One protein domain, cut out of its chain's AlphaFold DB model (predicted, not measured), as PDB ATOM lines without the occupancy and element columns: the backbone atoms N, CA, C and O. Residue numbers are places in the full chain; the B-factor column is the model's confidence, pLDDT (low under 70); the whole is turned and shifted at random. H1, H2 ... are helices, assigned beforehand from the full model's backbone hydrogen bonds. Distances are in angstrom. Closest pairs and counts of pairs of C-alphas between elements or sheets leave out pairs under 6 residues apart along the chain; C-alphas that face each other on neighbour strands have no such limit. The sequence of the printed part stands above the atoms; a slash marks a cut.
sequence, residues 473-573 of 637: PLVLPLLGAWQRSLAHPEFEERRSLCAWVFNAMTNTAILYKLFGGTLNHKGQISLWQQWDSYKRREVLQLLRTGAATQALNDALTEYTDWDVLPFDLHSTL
ATOM      1  N   PRO A 473      -4.653 -45.311  15.326       69.94
ATOM      2  CA  PRO A 473      -3.472 -44.541  15.749       69.94
ATOM      3  C   PRO A 473      -3.360 -44.324  17.265       69.94
ATOM      4  O   PRO A 473      -2.271 -44.403  17.832       69.94
ATOM      5  N   LEU A 474      -4.500 -44.086  17.925       74.81
ATOM      6  CA  LEU A 474      -4.611 -43.871  19.371       74.81
ATOM      7  C   LEU A 474      -4.222 -45.103  20.211       74.81
ATOM      8  O   LEU A 474      -3.845 -44.940  21.371       74.81
ATOM      9  N   VAL A 475      -4.247 -46.319  19.650       76.88
ATOM     10  CA  VAL A 475      -3.913 -47.543  20.397       76.88
ATOM     11  C   VAL A 475      -2.456 -47.565  20.846       76.88
ATOM     12  O   VAL A 475      -2.187 -47.974  21.971       76.88
ATOM     13  N   LEU A 476      -1.504 -47.086  20.041       73.38
ATOM     14  CA  LEU A 476      -0.093 -47.100  20.449       73.38
ATOM     15  C   LEU A 476       0.190 -46.177  21.664       73.38
ATOM     16  O   LEU A 476       0.773 -46.665  22.638       73.38
ATOM     17  N   PRO A 477      -0.267 -44.904  21.703       73.38
ATOM     18  CA  PRO A 477      -0.244 -44.089  22.921       73.38
ATOM     19  C   PRO A 477      -0.962 -44.729  24.117       73.38
ATOM     20  O   PRO A 477      -0.458 -44.660  25.240       73.38
ATOM     21  N   LEU A 478      -2.112 -45.378  23.892       77.06
ATOM     22  CA  LEU A 478      -2.886 -46.029  24.953       77.06
ATOM     23  C   LEU A 478      -2.200 -47.286  25.504       77.06
ATOM     24  O   LEU A 478      -2.200 -47.482  26.714       77.06
ATOM     25  N   LEU A 479      -1.514 -48.082  24.683       72.88
ATOM     26  CA  LEU A 479      -0.659 -49.181  25.152       72.88
ATOM     27  C   LEU A 479       0.531 -48.654  25.971       72.88
ATOM     28  O   LEU A 479       0.855 -49.213  27.020       72.88
ATOM     29  N   GLY A 480       1.124 -47.528  25.561       73.06
ATOM     30  CA  GLY A 480       2.128 -46.818  26.359       73.06
ATOM     31  C   GLY A 480       1.574 -46.255  27.677       73.06
ATOM     32  O   GLY A 480       2.303 -46.151  28.664       73.06
ATOM     33  N   ALA A 481       0.286 -45.902  27.740       76.00
ATOM     34  CA  ALA A 481      -0.400 -45.559  28.987       76.00
ATOM     35  C   ALA A 481      -0.700 -46.806  29.841       76.00
ATOM     36  O   ALA A 481      -0.486 -46.770  31.051       76.00
ATOM     37  N   TRP A 482      -1.104 -47.928  29.235       74.94
ATOM     38  CA  TRP A 482      -1.348 -49.205  29.919       74.94
ATOM     39  C   TRP A 482      -0.089 -49.715  30.625       74.94
ATOM     40  O   TRP A 482      -0.132 -50.038  31.809       74.94
ATOM     41  N   GLN A 483       1.056 -49.717  29.935       72.88
ATOM     42  CA  GLN A 483       2.341 -50.133  30.511       72.88
ATOM     43  C   GLN A 483       2.752 -49.261  31.709       72.88
ATOM     44  O   GLN A 483       3.150 -49.793  32.744       72.88
ATOM     45  N   ARG A 484       2.584 -47.933  31.613       74.56
ATOM     46  CA  ARG A 484       2.815 -47.010  32.741       74.56
ATOM     47  C   ARG A 484       1.828 -47.225  33.892       74.56
ATOM     48  O   ARG A 484       2.231 -47.161  35.046       74.56
ATOM     49  N   SER A 485       0.569 -47.541  33.585       76.50
ATOM     50  CA  SER A 485      -0.466 -47.857  34.583       76.50
ATOM     51  C   SER A 485      -0.113 -49.121  35.371       76.50
ATOM     52  O   SER A 485      -0.181 -49.121  36.595       76.50
ATOM     53  N   LEU A 486       0.333 -50.183  34.686       70.00
ATOM     54  CA  LEU A 486       0.778 -51.427  35.325       70.00
ATOM     55  C   LEU A 486       2.016 -51.236  36.215       70.00
ATOM     56  O   LEU A 486       2.129 -51.912  37.234       70.00
ATOM     57  N   ALA A 487       2.914 -50.318  35.850       75.81
ATOM     58  CA  ALA A 487       4.097 -49.972  36.639       75.81
ATOM     59  C   ALA A 487       3.798 -49.077  37.861       75.81
ATOM     60  O   ALA A 487       4.698 -48.830  38.664       75.81
ATOM     61  N   HIS A 488       2.565 -48.582  38.017       76.69
ATOM     62  CA  HIS A 488       2.194 -47.722  39.139       76.69
ATOM     63  C   HIS A 488       2.199 -48.507  40.466       76.69
ATOM     64  O   HIS A 488       1.585 -49.576  40.505       76.69
ATOM     65  N   PRO A 489       2.836 -48.024  41.555       81.75
ATOM     66  CA  PRO A 489       2.978 -48.791  42.798       81.75
ATOM     67  C   PRO A 489       1.643 -49.015  43.523       81.75
ATOM     68  O   PRO A 489       1.312 -50.153  43.871       81.75
ATOM     69  N   GLU A 490       0.837 -47.964  43.683       84.62
ATOM     70  CA  GLU A 490      -0.423 -48.035  44.428       84.62
ATOM     71  C   GLU A 490      -1.529 -48.760  43.657       84.62
ATOM     72  O   GLU A 490      -1.758 -48.503  42.474       84.62
ATOM     73  N   PHE A 491      -2.224 -49.681  44.334       73.81
ATOM     74  CA  PHE A 491      -3.183 -50.597  43.703       73.81
ATOM     75  C   PHE A 491      -4.470 -49.908  43.233       73.81
ATOM     76  O   PHE A 491      -4.925 -50.170  42.119       73.81
ATOM     77  N   GLU A 492      -5.054 -49.027  44.047       78.62
ATOM     78  CA  GLU A 492      -6.303 -48.332  43.699       78.62
ATOM     79  C   GLU A 492      -6.102 -47.390  42.501       78.62
ATOM     80  O   GLU A 492      -6.949 -47.320  41.605       78.62
ATOM     81  N   GLU A 493      -4.946 -46.730  42.438       76.69
ATOM     82  CA  GLU A 493      -4.549 -45.850  41.337       76.69
ATOM     83  C   GLU A 493      -4.195 -46.666  40.088       76.69
ATOM     84  O   GLU A 493      -4.761 -46.410  39.027       76.69
ATOM     85  N   ARG A 494      -3.400 -47.743  40.214       82.00
ATOM     86  CA  ARG A 494      -3.149 -48.720  39.133       82.00
ATOM     87  C   ARG A 494      -4.451 -49.252  38.529       82.00
ATOM     88  O   ARG A 494      -4.607 -49.246  37.308       82.00
ATOM     89  N   ARG A 495      -5.417 -49.661  39.362       77.75
ATOM     90  CA  ARG A 495      -6.735 -50.142  38.910       77.75
ATOM     91  C   ARG A 495      -7.507 -49.049  38.169       77.75
ATOM     92  O   ARG A 495      -8.107 -49.330  37.135       77.75
ATOM     93  N   SER A 496      -7.493 -47.821  38.683       72.06
ATOM     94  CA  SER A 496      -8.235 -46.688  38.110       72.06
ATOM     95  C   SER A 496      -7.636 -46.212  36.783       72.06
ATOM     96  O   SER A 496      -8.374 -45.962  35.829       72.06
ATOM     97  N   LEU A 497      -6.306 -46.181  36.675       76.62
ATOM     98  CA  LEU A 497      -5.584 -45.888  35.436       76.62
ATOM     99  C   LEU A 497      -5.840 -46.971  34.376       76.62
ATOM    100  O   LEU A 497      -6.242 -46.646  33.260       76.62
ATOM    101  N   CYS A 498      -5.733 -48.260  34.725       71.75
ATOM    102  CA  CYS A 498      -6.101 -49.352  33.816       71.75
ATOM    103  C   CYS A 498      -7.584 -49.287  33.390       71.75
ATOM    104  O   CYS A 498      -7.891 -49.520  32.221       71.75
ATOM    105  N   ALA A 499      -8.506 -48.914  34.286       71.38
ATOM    106  CA  ALA A 499      -9.913 -48.699  33.934       71.38
ATOM    107  C   ALA A 499     -10.094 -47.561  32.916       71.38
ATOM    108  O   ALA A 499     -10.855 -47.709  31.958       71.38
ATOM    109  N   TRP A 500      -9.383 -46.444  33.086       80.75
ATOM    110  CA  TRP A 500      -9.408 -45.335  32.131       80.75
ATOM    111  C   TRP A 500      -8.841 -45.746  30.766       80.75
ATOM    112  O   TRP A 500      -9.520 -45.572  29.753       80.75
ATOM    113  N   VAL A 501      -7.654 -46.368  30.729       74.88
ATOM    114  CA  VAL A 501      -7.019 -46.793  29.469       74.88
ATOM    115  C   VAL A 501      -7.882 -47.822  28.730       74.88
ATOM    116  O   VAL A 501      -8.017 -47.729  27.513       74.88
ATOM    117  N   PHE A 502      -8.521 -48.766  29.429       71.56
ATOM    118  CA  PHE A 502      -9.431 -49.724  28.791       71.56
ATOM    119  C   PHE A 502     -10.658 -49.051  28.154       71.56
ATOM    120  O   PHE A 502     -11.022 -49.364  27.017       71.56
ATOM    121  N   ASN A 503     -11.294 -48.113  28.860       71.44
ATOM    122  CA  ASN A 503     -12.421 -47.363  28.304       71.44
ATOM    123  C   ASN A 503     -11.977 -46.540  27.081       71.44
ATOM    124  O   ASN A 503     -12.664 -46.537  26.062       71.44
ATOM    125  N   ALA A 504     -10.795 -45.918  27.131       76.69
ATOM    126  CA  ALA A 504     -10.222 -45.200  25.996       76.69
ATOM    127  C   ALA A 504      -9.899 -46.124  24.804       76.69
ATOM    128  O   ALA A 504     -10.178 -45.754  23.664       76.69
ATOM    129  N   MET A 505      -9.385 -47.337  25.042       75.88
ATOM    130  CA  MET A 505      -9.165 -48.368  24.013       75.88
ATOM    131  C   MET A 505     -10.484 -48.815  23.361       75.88
ATOM    132  O   MET A 505     -10.564 -48.927  22.139       75.88
ATOM    133  N   THR A 506     -11.535 -49.009  24.161       73.88
ATOM    134  CA  THR A 506     -12.873 -49.397  23.680       73.88
ATOM    135  C   THR A 506     -13.488 -48.296  22.816       73.88
ATOM    136  O   THR A 506     -13.915 -48.555  21.692       73.88
ATOM    137  N   ASN A 507     -13.442 -47.048  23.290       77.56
ATOM    138  CA  ASN A 507     -13.872 -45.883  22.518       77.56
ATOM    139  C   ASN A 507     -13.060 -45.741  21.222       77.56
ATOM    140  O   ASN A 507     -13.614 -45.437  20.174       77.56
ATOM    141  N   THR A 508     -11.754 -46.006  21.271       80.06
ATOM    142  CA  THR A 508     -10.855 -45.952  20.110       80.06
ATOM    143  C   THR A 508     -11.231 -46.983  19.036       80.06
ATOM    144  O   THR A 508     -11.232 -46.645  17.853       80.06
ATOM    145  N   ALA A 509     -11.624 -48.201  19.425       77.44
ATOM    146  CA  ALA A 509     -12.149 -49.206  18.497       77.44
ATOM    147  C   ALA A 509     -13.503 -48.789  17.887       77.44
ATOM    148  O   ALA A 509     -13.696 -48.913  16.678       77.44
ATOM    149  N   ILE A 510     -14.409 -48.230  18.701       77.50
ATOM    150  CA  ILE A 510     -15.701 -47.684  18.246       77.50
ATOM    151  C   ILE A 510     -15.491 -46.581  17.200       77.50
ATOM    152  O   ILE A 510     -16.034 -46.668  16.102       77.50
ATOM    153  N   LEU A 511     -14.659 -45.578  17.503       81.06
ATOM    154  CA  LEU A 511     -14.336 -44.475  16.591       81.06
ATOM    155  C   LEU A 511     -13.809 -44.982  15.243       81.06
ATOM    156  O   LEU A 511     -14.200 -44.489  14.189       81.06
ATOM    157  N   TYR A 512     -12.939 -45.988  15.266       80.06
ATOM    158  CA  TYR A 512     -12.366 -46.552  14.049       80.06
ATOM    159  C   TYR A 512     -13.393 -47.311  13.206       80.06
ATOM    160  O   TYR A 512     -13.351 -47.203  11.983       80.06
ATOM    161  N   LYS A 513     -14.351 -48.009  13.833       80.19
ATOM    162  CA  LYS A 513     -15.485 -48.626  13.128       80.19
ATOM    163  C   LYS A 513     -16.396 -47.559  12.503       80.19
ATOM    164  O   LYS A 513     -16.627 -47.606  11.300       80.19
ATOM    165  N   LEU A 514     -16.833 -46.568  13.291       83.88
ATOM    166  CA  LEU A 514     -17.718 -45.470  12.853       83.88
ATOM    167  C   LEU A 514     -17.178 -44.726  11.622       83.88
ATOM    168  O   LEU A 514     -17.933 -44.389  10.713       83.88
ATOM    169  N   PHE A 515     -15.864 -44.488  11.582       86.62
ATOM    170  CA  PHE A 515     -15.202 -43.763  10.498       86.62
ATOM    171  C   PHE A 515     -14.536 -44.676   9.454       86.62
ATOM    172  O   PHE A 515     -13.714 -44.212   8.665       86.62
ATOM    173  N   GLY A 516     -14.903 -45.961   9.404       83.19
ATOM    174  CA  GLY A 516     -14.507 -46.885   8.337       83.19
ATOM    175  C   GLY A 516     -13.025 -47.270   8.315       83.19
ATOM    176  O   GLY A 516     -12.544 -47.770   7.306       83.19
ATOM    177  N   GLY A 517     -12.290 -47.074   9.411       80.88
ATOM    178  CA  GLY A 517     -10.902 -47.524   9.548       80.88
ATOM    179  C   GLY A 517     -10.741 -49.049   9.495       80.88
ATOM    180  O   GLY A 517      -9.671 -49.540   9.162       80.88
ATOM    181  N   THR A 518     -11.813 -49.807   9.745       78.88
ATOM    182  CA  THR A 518     -11.856 -51.265   9.543       78.88
ATOM    183  C   THR A 518     -11.866 -51.687   8.067       78.88
ATOM    184  O   THR A 518     -11.768 -52.875   7.780       78.88
ATOM    185  N   LEU A 519     -11.998 -50.747   7.122       80.50
ATOM    186  CA  LEU A 519     -11.828 -51.006   5.690       80.50
ATOM    187  C   LEU A 519     -10.337 -51.113   5.335       80.50
ATOM    188  O   LEU A 519      -9.483 -50.528   6.003       80.50
ATOM    189  N   ASN A 520     -10.016 -51.778   4.221       80.62
ATOM    190  CA  ASN A 520      -8.673 -51.698   3.639       80.62
ATOM    191  C   ASN A 520      -8.346 -50.255   3.187       80.62
ATOM    192  O   ASN A 520      -9.241 -49.418   3.038       80.62
ATOM    193  N   HIS A 521      -7.067 -49.943   2.943       77.44
ATOM    194  CA  HIS A 521      -6.641 -48.576   2.610       77.44
ATOM    195  C   HIS A 521      -7.399 -47.966   1.414       77.44
ATOM    196  O   HIS A 521      -7.740 -46.787   1.447       77.44
ATOM    197  N   LYS A 522      -7.709 -48.762   0.381       79.44
ATOM    198  CA  LYS A 522      -8.484 -48.326  -0.794       79.44
ATOM    199  C   LYS A 522      -9.898 -47.896  -0.379       79.44
ATOM    200  O   LYS A 522     -10.327 -46.802  -0.734       79.44
ATOM    201  N   GLY A 523     -10.578 -48.698   0.444       83.62
ATOM    202  CA  GLY A 523     -11.891 -48.377   1.013       83.62
ATOM    203  C   GLY A 523     -11.881 -47.156   1.939       83.62
ATOM    204  O   GLY A 523     -12.749 -46.295   1.803       83.62
ATOM    205  N   GLN A 524     -10.877 -47.027   2.819       85.56
ATOM    206  CA  GLN A 524     -10.696 -45.835   3.667       85.56
ATOM    207  C   GLN A 524     -10.562 -44.568   2.813       85.56
ATOM    208  O   GLN A 524     -11.286 -43.598   3.022       85.56
ATOM    209  N   ILE A 525      -9.686 -44.590   1.803       82.88
ATOM    210  CA  ILE A 525      -9.485 -43.478   0.866       82.88
ATOM    211  C   ILE A 525     -10.786 -43.134   0.140       82.88
ATOM    212  O   ILE A 525     -11.196 -41.973   0.162       82.88
ATOM    213  N   SER A 526     -11.458 -44.118  -0.466       85.31
ATOM    214  CA  SER A 526     -12.700 -43.888  -1.208       85.31
ATOM    215  C   SER A 526     -13.818 -43.328  -0.329       85.31
ATOM    216  O   SER A 526     -14.586 -42.497  -0.808       85.31
ATOM    217  N   LEU A 527     -13.904 -43.719   0.948       88.00
ATOM    218  CA  LEU A 527     -14.847 -43.143   1.910       88.00
ATOM    219  C   LEU A 527     -14.451 -41.708   2.301       88.00
ATOM    220  O   LEU A 527     -15.268 -40.793   2.233       88.00
ATOM    221  N   TRP A 528     -13.193 -41.484   2.685       88.44
ATOM    222  CA  TRP A 528     -12.750 -40.207   3.261       88.44
ATOM    223  C   TRP A 528     -12.603 -39.108   2.197       88.44
ATOM    224  O   TRP A 528     -12.678 -37.920   2.522       88.44
ATOM    225  N   GLN A 529     -12.445 -39.480   0.921       84.19
ATOM    226  CA  GLN A 529     -12.506 -38.566  -0.223       84.19
ATOM    227  C   GLN A 529     -13.917 -38.016  -0.488       84.19
ATOM    228  O   GLN A 529     -14.018 -36.884  -0.959       84.19
ATOM    229  N   GLN A 530     -14.983 -38.761  -0.163       88.25
ATOM    230  CA  GLN A 530     -16.374 -38.297  -0.313       88.25
ATOM    231  C   GLN A 530     -16.744 -37.214   0.707       88.25
ATOM    232  O   GLN A 530     -17.617 -36.390   0.447       88.25
ATOM    233  N   TRP A 531     -16.086 -37.198   1.869       89.81
ATOM    234  CA  TRP A 531     -16.278 -36.154   2.873       89.81
ATOM    235  C   TRP A 531     -15.648 -34.836   2.427       89.81
ATOM    236  O   TRP A 531     -14.550 -34.815   1.862       89.81
ATOM    237  N   ASP A 532     -16.301 -33.727   2.758       89.00
ATOM    238  CA  ASP A 532     -15.753 -32.385   2.597       89.00
ATOM    239  C   ASP A 532     -14.485 -32.167   3.455       89.00
ATOM    240  O   ASP A 532     -14.140 -32.947   4.350       89.00
ATOM    241  N   SER A 533     -13.763 -31.078   3.187       85.62
ATOM    242  CA  SER A 533     -12.481 -30.782   3.837       85.62
ATOM    243  C   SER A 533     -12.587 -30.381   5.318       85.62
ATOM    244  O   SER A 533     -11.557 -30.363   6.000       85.62
ATOM    245  N   TYR A 534     -13.789 -30.088   5.826       88.75
ATOM    246  CA  TYR A 534     -14.058 -29.818   7.237       88.75
ATOM    247  C   TYR A 534     -14.366 -31.122   7.987       88.75
ATOM    248  O   TYR A 534     -13.610 -31.461   8.898       88.75
ATOM    249  N   LYS A 535     -15.348 -31.927   7.547       89.19
ATOM    250  CA  LYS A 535     -15.652 -33.245   8.142       89.19
ATOM    251  C   LYS A 535     -14.431 -34.168   8.114       89.19
ATOM    252  O   LYS A 535     -14.090 -34.775   9.126       89.19
ATOM    253  N   ARG A 536     -13.686 -34.197   7.001       87.75
ATOM    254  CA  ARG A 536     -12.419 -34.947   6.887       87.75
ATOM    255  C   ARG A 536     -11.363 -34.476   7.894       87.75
ATOM    256  O   ARG A 536     -10.631 -35.302   8.432       87.75
ATOM    257  N   ARG A 537     -11.283 -33.170   8.177       84.62
ATOM    258  CA  ARG A 537     -10.360 -32.609   9.180       84.62
ATOM    259  C   ARG A 537     -10.792 -32.965  10.599       84.62
ATOM    260  O   ARG A 537      -9.945 -33.402  11.370       84.62
ATOM    261  N   GLU A 538     -12.075 -32.813  10.927       88.88
ATOM    262  CA  GLU A 538     -12.617 -33.196  12.234       88.88
ATOM    263  C   GLU A 538     -12.375 -34.679  12.528       88.88
ATOM    264  O   GLU A 538     -11.857 -35.009  13.591       88.88
ATOM    265  N   VAL A 539     -12.676 -35.576  11.582       87.75
ATOM    266  CA  VAL A 539     -12.483 -37.022  11.768       87.75
ATOM    267  C   VAL A 539     -11.001 -37.382  11.919       87.75
ATOM    268  O   VAL A 539     -10.649 -38.129  12.831       87.75
ATOM    269  N   LEU A 540     -10.104 -36.812  11.107       83.88
ATOM    270  CA  LEU A 540      -8.658 -37.025  11.267       83.88
ATOM    271  C   LEU A 540      -8.128 -36.472  12.603       83.88
ATOM    272  O   LEU A 540      -7.252 -37.083  13.214       83.88
ATOM    273  N   GLN A 541      -8.658 -35.344  13.086       82.62
ATOM    274  CA  GLN A 541      -8.300 -34.772  14.387       82.62
ATOM    275  C   GLN A 541      -8.821 -35.630  15.550       82.62
ATOM    276  O   GLN A 541      -8.079 -35.885  16.499       82.62
ATOM    277  N   LEU A 542     -10.052 -36.130  15.457       85.38
ATOM    278  CA  LEU A 542     -10.665 -37.057  16.407       85.38
ATOM    279  C   LEU A 542      -9.877 -38.372  16.497       85.38
ATOM    280  O   LEU A 542      -9.444 -38.751  17.584       85.38
ATOM    281  N   LEU A 543      -9.581 -39.012  15.359       81.62
ATOM    282  CA  LEU A 543      -8.769 -40.239  15.280       81.62
ATOM    283  C   LEU A 543      -7.299 -40.039  15.707       81.62
ATOM    284  O   LEU A 543      -6.597 -41.021  15.953       81.62
ATOM    285  N   ARG A 544      -6.830 -38.787  15.810       76.44
ATOM    286  CA  ARG A 544      -5.500 -38.408  16.321       76.44
ATOM    287  C   ARG A 544      -5.481 -38.078  17.817       76.44
ATOM    288  O   ARG A 544      -4.456 -38.294  18.456       76.44
ATOM    289  N   THR A 545      -6.553 -37.496  18.358       77.62
ATOM    290  CA  THR A 545      -6.551 -36.868  19.698       77.62
ATOM    291  C   THR A 545      -7.526 -37.488  20.696       77.62
ATOM    292  O   THR A 545      -7.362 -37.288  21.894       77.62
ATOM    293  N   GLY A 546      -8.558 -38.194  20.226       76.62
ATOM    294  CA  GLY A 546      -9.691 -38.621  21.051       76.62
ATOM    295  C   GLY A 546     -10.603 -37.475  21.516       76.62
ATOM    296  O   GLY A 546     -11.564 -37.732  22.239       76.62
ATOM    297  N   ALA A 547     -10.334 -36.224  21.123       82.75
ATOM    298  CA  ALA A 547     -11.196 -35.088  21.432       82.75
ATOM    299  C   ALA A 547     -12.474 -35.159  20.586       82.75
ATOM    300  O   ALA A 547     -12.397 -35.264  19.363       82.75
ATOM    301  N   ALA A 548     -13.638 -35.098  21.238       80.12
ATOM    302  CA  ALA A 548     -14.928 -35.141  20.560       80.12
ATOM    303  C   ALA A 548     -15.114 -33.935  19.623       80.12
ATOM    304  O   ALA A 548     -14.811 -32.798  19.985       80.12
ATOM    305  N   THR A 549     -15.632 -34.207  18.430       84.81
ATOM    306  CA  THR A 549     -15.903 -33.244  17.351       84.81
ATOM    307  C   THR A 549     -17.382 -33.277  16.974       84.81
ATOM    308  O   THR A 549     -18.104 -34.180  17.411       84.81
ATOM    309  N   GLN A 550     -17.861 -32.337  16.151       84.94
ATOM    310  CA  GLN A 550     -19.270 -32.380  15.747       84.94
ATOM    311  C   GLN A 550     -19.561 -33.611  14.878       84.94
ATOM    312  O   GLN A 550     -20.538 -34.312  15.136       84.94
ATOM    313  N   ALA A 551     -18.640 -33.977  13.983       86.88
ATOM    314  CA  ALA A 551     -18.710 -35.207  13.196       86.88
ATOM    315  C   ALA A 551     -18.844 -36.497  14.038       86.88
ATOM    316  O   ALA A 551     -19.370 -37.487  13.529       86.88
ATOM    317  N   LEU A 552     -18.397 -36.509  15.306       86.69
ATOM    318  CA  LEU A 552     -18.661 -37.619  16.232       86.69
ATOM    319  C   LEU A 552     -20.106 -37.615  16.732       86.69
ATOM    320  O   LEU A 552     -20.749 -38.660  16.733       86.69
ATOM    321  N   ASN A 553     -20.605 -36.455  17.160       84.81
ATOM    322  CA  ASN A 553     -21.978 -36.313  17.643       84.81
ATOM    323  C   ASN A 553     -22.975 -36.701  16.541       84.81
ATOM    324  O   ASN A 553     -23.888 -37.479  16.799       84.81
ATOM    325  N   ASP A 554     -22.744 -36.223  15.316       85.62
ATOM    326  CA  ASP A 554     -23.568 -36.532  14.147       85.62
ATOM    327  C   ASP A 554     -23.585 -38.049  13.881       85.62
ATOM    328  O   ASP A 554     -24.652 -38.665  13.875       85.62
ATOM    329  N   ALA A 555     -22.408 -38.683  13.781       82.69
ATOM    330  CA  ALA A 555     -22.291 -40.129  13.557       82.69
ATOM    331  C   ALA A 555     -22.958 -40.964  14.670       82.69
ATOM    332  O   ALA A 555     -23.604 -41.969  14.384       82.69
ATOM    333  N   LEU A 556     -22.864 -40.532  15.933       78.94
ATOM    334  CA  LEU A 556     -23.542 -41.184  17.061       78.94
ATOM    335  C   LEU A 556     -25.069 -40.978  17.067       78.94
ATOM    336  O   LEU A 556     -25.759 -41.723  17.755       78.94
ATOM    337  N   THR A 557     -25.607 -40.009  16.317       77.19
ATOM    338  CA  THR A 557     -27.062 -39.883  16.092       77.19
ATOM    339  C   THR A 557     -27.571 -40.660  14.876       77.19
ATOM    340  O   THR A 557     -28.769 -40.927  14.796       77.19
ATOM    341  N   GLU A 558     -26.686 -41.043  13.950       68.62
ATOM    342  CA  GLU A 558     -27.016 -41.842  12.760       68.62
ATOM    343  C   GLU A 558     -26.937 -43.364  13.016       68.62
ATOM    344  O   GLU A 558     -27.663 -44.130  12.384       68.62
ATOM    345  N   TYR A 559     -26.085 -43.807  13.949       64.38
ATOM    346  CA  TYR A 559     -25.882 -45.220  14.305       64.38
ATOM    347  C   TYR A 559     -26.835 -45.703  15.413       64.38
ATOM    348  O   TYR A 559     -27.173 -44.950  16.326       64.38
ATOM    349  N   THR A 560     -27.221 -46.987  15.398       58.28
ATOM    350  CA  THR A 560     -27.940 -47.612  16.525       58.28
ATOM    351  C   THR A 560     -26.978 -48.282  17.514       58.28
ATOM    352  O   THR A 560     -25.847 -48.622  17.161       58.28
ATOM    353  N   ASP A 561     -27.440 -48.543  18.747       54.34
ATOM    354  CA  ASP A 561     -26.662 -49.199  19.822       54.34
ATOM    355  C   ASP A 561     -25.923 -50.484  19.382       54.34
ATOM    356  O   ASP A 561     -24.892 -50.841  19.953       54.34
ATOM    357  N   TRP A 562     -26.459 -51.199  18.387       45.56
ATOM    358  CA  TRP A 562     -25.910 -52.459  17.880       45.56
ATOM    359  C   TRP A 562     -24.792 -52.252  16.858       45.56
ATOM    360  O   TRP A 562     -23.796 -52.976  16.879       45.56
ATOM    361  N   ASP A 563     -24.918 -51.232  16.009       50.50
ATOM    362  CA  ASP A 563     -23.939 -50.903  14.970       50.50
ATOM    363  C   ASP A 563     -22.610 -50.432  15.585       50.50
ATOM    364  O   ASP A 563     -21.536 -50.639  15.018       50.50
ATOM    365  N   VAL A 564     -22.680 -49.857  16.790       49.56
ATOM    366  CA  VAL A 564     -21.548 -49.359  17.586       49.56
ATOM    367  C   VAL A 564     -20.678 -50.485  18.172       49.56
ATOM    368  O   VAL A 564     -19.504 -50.257  18.458       49.56
ATOM    369  N   LEU A 565     -21.192 -51.713  18.335       51.25
ATOM    370  CA  LEU A 565     -20.415 -52.805  18.937       51.25
ATOM    371  C   LEU A 565     -19.177 -53.154  18.077       51.25
ATOM    372  O   LEU A 565     -19.319 -53.397  16.876       51.25
ATOM    373  N   PRO A 566     -17.960 -53.241  18.657       46.25
ATOM    374  CA  PRO A 566     -16.725 -53.495  17.904       46.25
ATOM    375  C   PRO A 566     -16.559 -54.959  17.456       46.25
ATOM    376  O   PRO A 566     -15.538 -55.307  16.870       46.25
ATOM    377  N   PHE A 567     -17.545 -55.815  17.731       48.66
ATOM    378  CA  PHE A 567     -17.588 -57.209  17.298       48.66
ATOM    379  C   PHE A 567     -18.609 -57.351  16.174       48.66
ATOM    380  O   PHE A 567     -19.747 -56.903  16.320       48.66
ATOM    381  N   ASP A 568     -18.223 -57.992  15.071       43.41
ATOM    382  CA  ASP A 568     -19.170 -58.325  14.012       43.41
ATOM    383  C   ASP A 568     -20.028 -59.528  14.432       43.41
ATOM    384  O   ASP A 568     -19.632 -60.695  14.313       43.41
ATOM    385  N   LEU A 569     -21.222 -59.225  14.948       41.19
ATOM    386  CA  LEU A 569     -22.196 -60.224  15.374       41.19
ATOM    387  C   LEU A 569     -22.682 -61.103  14.211       41.19
ATOM    388  O   LEU A 569     -23.112 -62.226  14.458       41.19
ATOM    389  N   HIS A 570     -22.600 -60.653  12.954       40.31
ATOM    390  CA  HIS A 570     -23.041 -61.465  11.822       40.31
ATOM    391  C   HIS A 570     -22.084 -62.623  11.534       40.31
ATOM    392  O   HIS A 570     -22.558 -63.723  11.256       40.31
ATOM    393  N   SER A 571     -20.770 -62.448  11.718       39.41
ATOM    394  CA  SER A 571     -19.804 -63.554  11.585       39.41
ATOM    395  C   SER A 571     -20.024 -64.671  12.620       39.41
ATOM    396  O   SER A 571     -19.809 -65.846  12.333       39.41
ATOM    397  N   THR A 572     -20.522 -64.323  13.813       39.81
ATOM    398  CA  THR A 572     -20.790 -65.268  14.915       39.81
ATOM    399  C   THR A 572     -22.230 -65.791  14.957       39.81
ATOM    400  O   THR A 572     -22.496 -66.759  15.668       39.81
ATOM    401  N   LEU A 573     -23.146 -65.209  14.172       39.25
ATOM    402  CA  LEU A 573     -24.540 -65.659  14.015       39.25
ATOM    403  C   LEU A 573     -24.828 -66.328  12.657       39.25
ATOM    404  O   LEU A 573     -25.935 -66.821  12.452       39.25
TER     405      LEU A 573
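Overview. This is residues 473 to 573 of the 637 residues of an uncharacterized protein of Fusarium sp. AF-8 (UniProt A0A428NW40). A long, lopsided helical hairpin, H1 and the much longer H2, makes the longest axis, and three short helices, H3, H4 and H5, form a loose head at the far end of H2. A poorly predicted tail follows H5, and its last residues, 568 to 573, stick out to one side with the short H6. The printed part has 101 residues with six named helices, H1 to H6 in that order, and no named strand; its class is all helix. It is loose, with a radius of gyration of the C-alphas of 15.8 A and spans of 48 by 37 by 26 A.

Arrangement. Start with H1, residues 475 to 486, and H2, residues 491 to 514: they touch and form a helical hairpin, at a shallow tilt of 12 degrees, opposite ways. Their closest C-alphas, those of Ser 485 and Arg 494, are 5.4 A apart. Go on to H3, residues 521 to 530, which is apart from H1 and H2. Next comes H4, residues 535 to 545; it is close to H3 but not clearly touching, and the closest C-alphas, of Trp 528 and Arg 536, are 6.4 A apart. H4 only just touches H2, with 3 pairs of C-alphas within 8 A, and H2 touches it with residues 508 to 512 alone; the closest C-alphas, of Leu 511 and Leu 543, are 7.1 A apart. Then find H5, residues 550 to 558, which touches H4 about perpendicular, at 79 degrees, with C-alphas 535 and 551 the closest at 6.2 A. H6, residues 569 to 573, touches no helix. Look at the backbones: every O i to N i+4 pair is within hydrogen-bond range in H1, H2, H4, H5 and H6, and 5 of 6 are in H3.

Along the chain. Find C-alpha 475 at (-3.913, -47.543, 20.397); from there H1 runs 16.1 A to C-alpha 486. H2 begins at C-alpha 491, at (-3.183, -50.597, 43.703), and runs 34.5 A to C-alpha 514. H3 is 14.5 A long, H4 15.1 A, H5 12.6 A. H6 ends at C-alpha 573, at (-24.540, -65.659, 14.015).

Size, cuts and confidence. The two C-alphas farthest apart, those of Glu 490 and Gln 530, are 48.5 A apart. The printed part has no cut and no long link. Read the B-factor column for pLDDT: the mean of the printed part is 75.1, and residue 473 and residues 558 to 573 are under 70; H6 has a mean of 40.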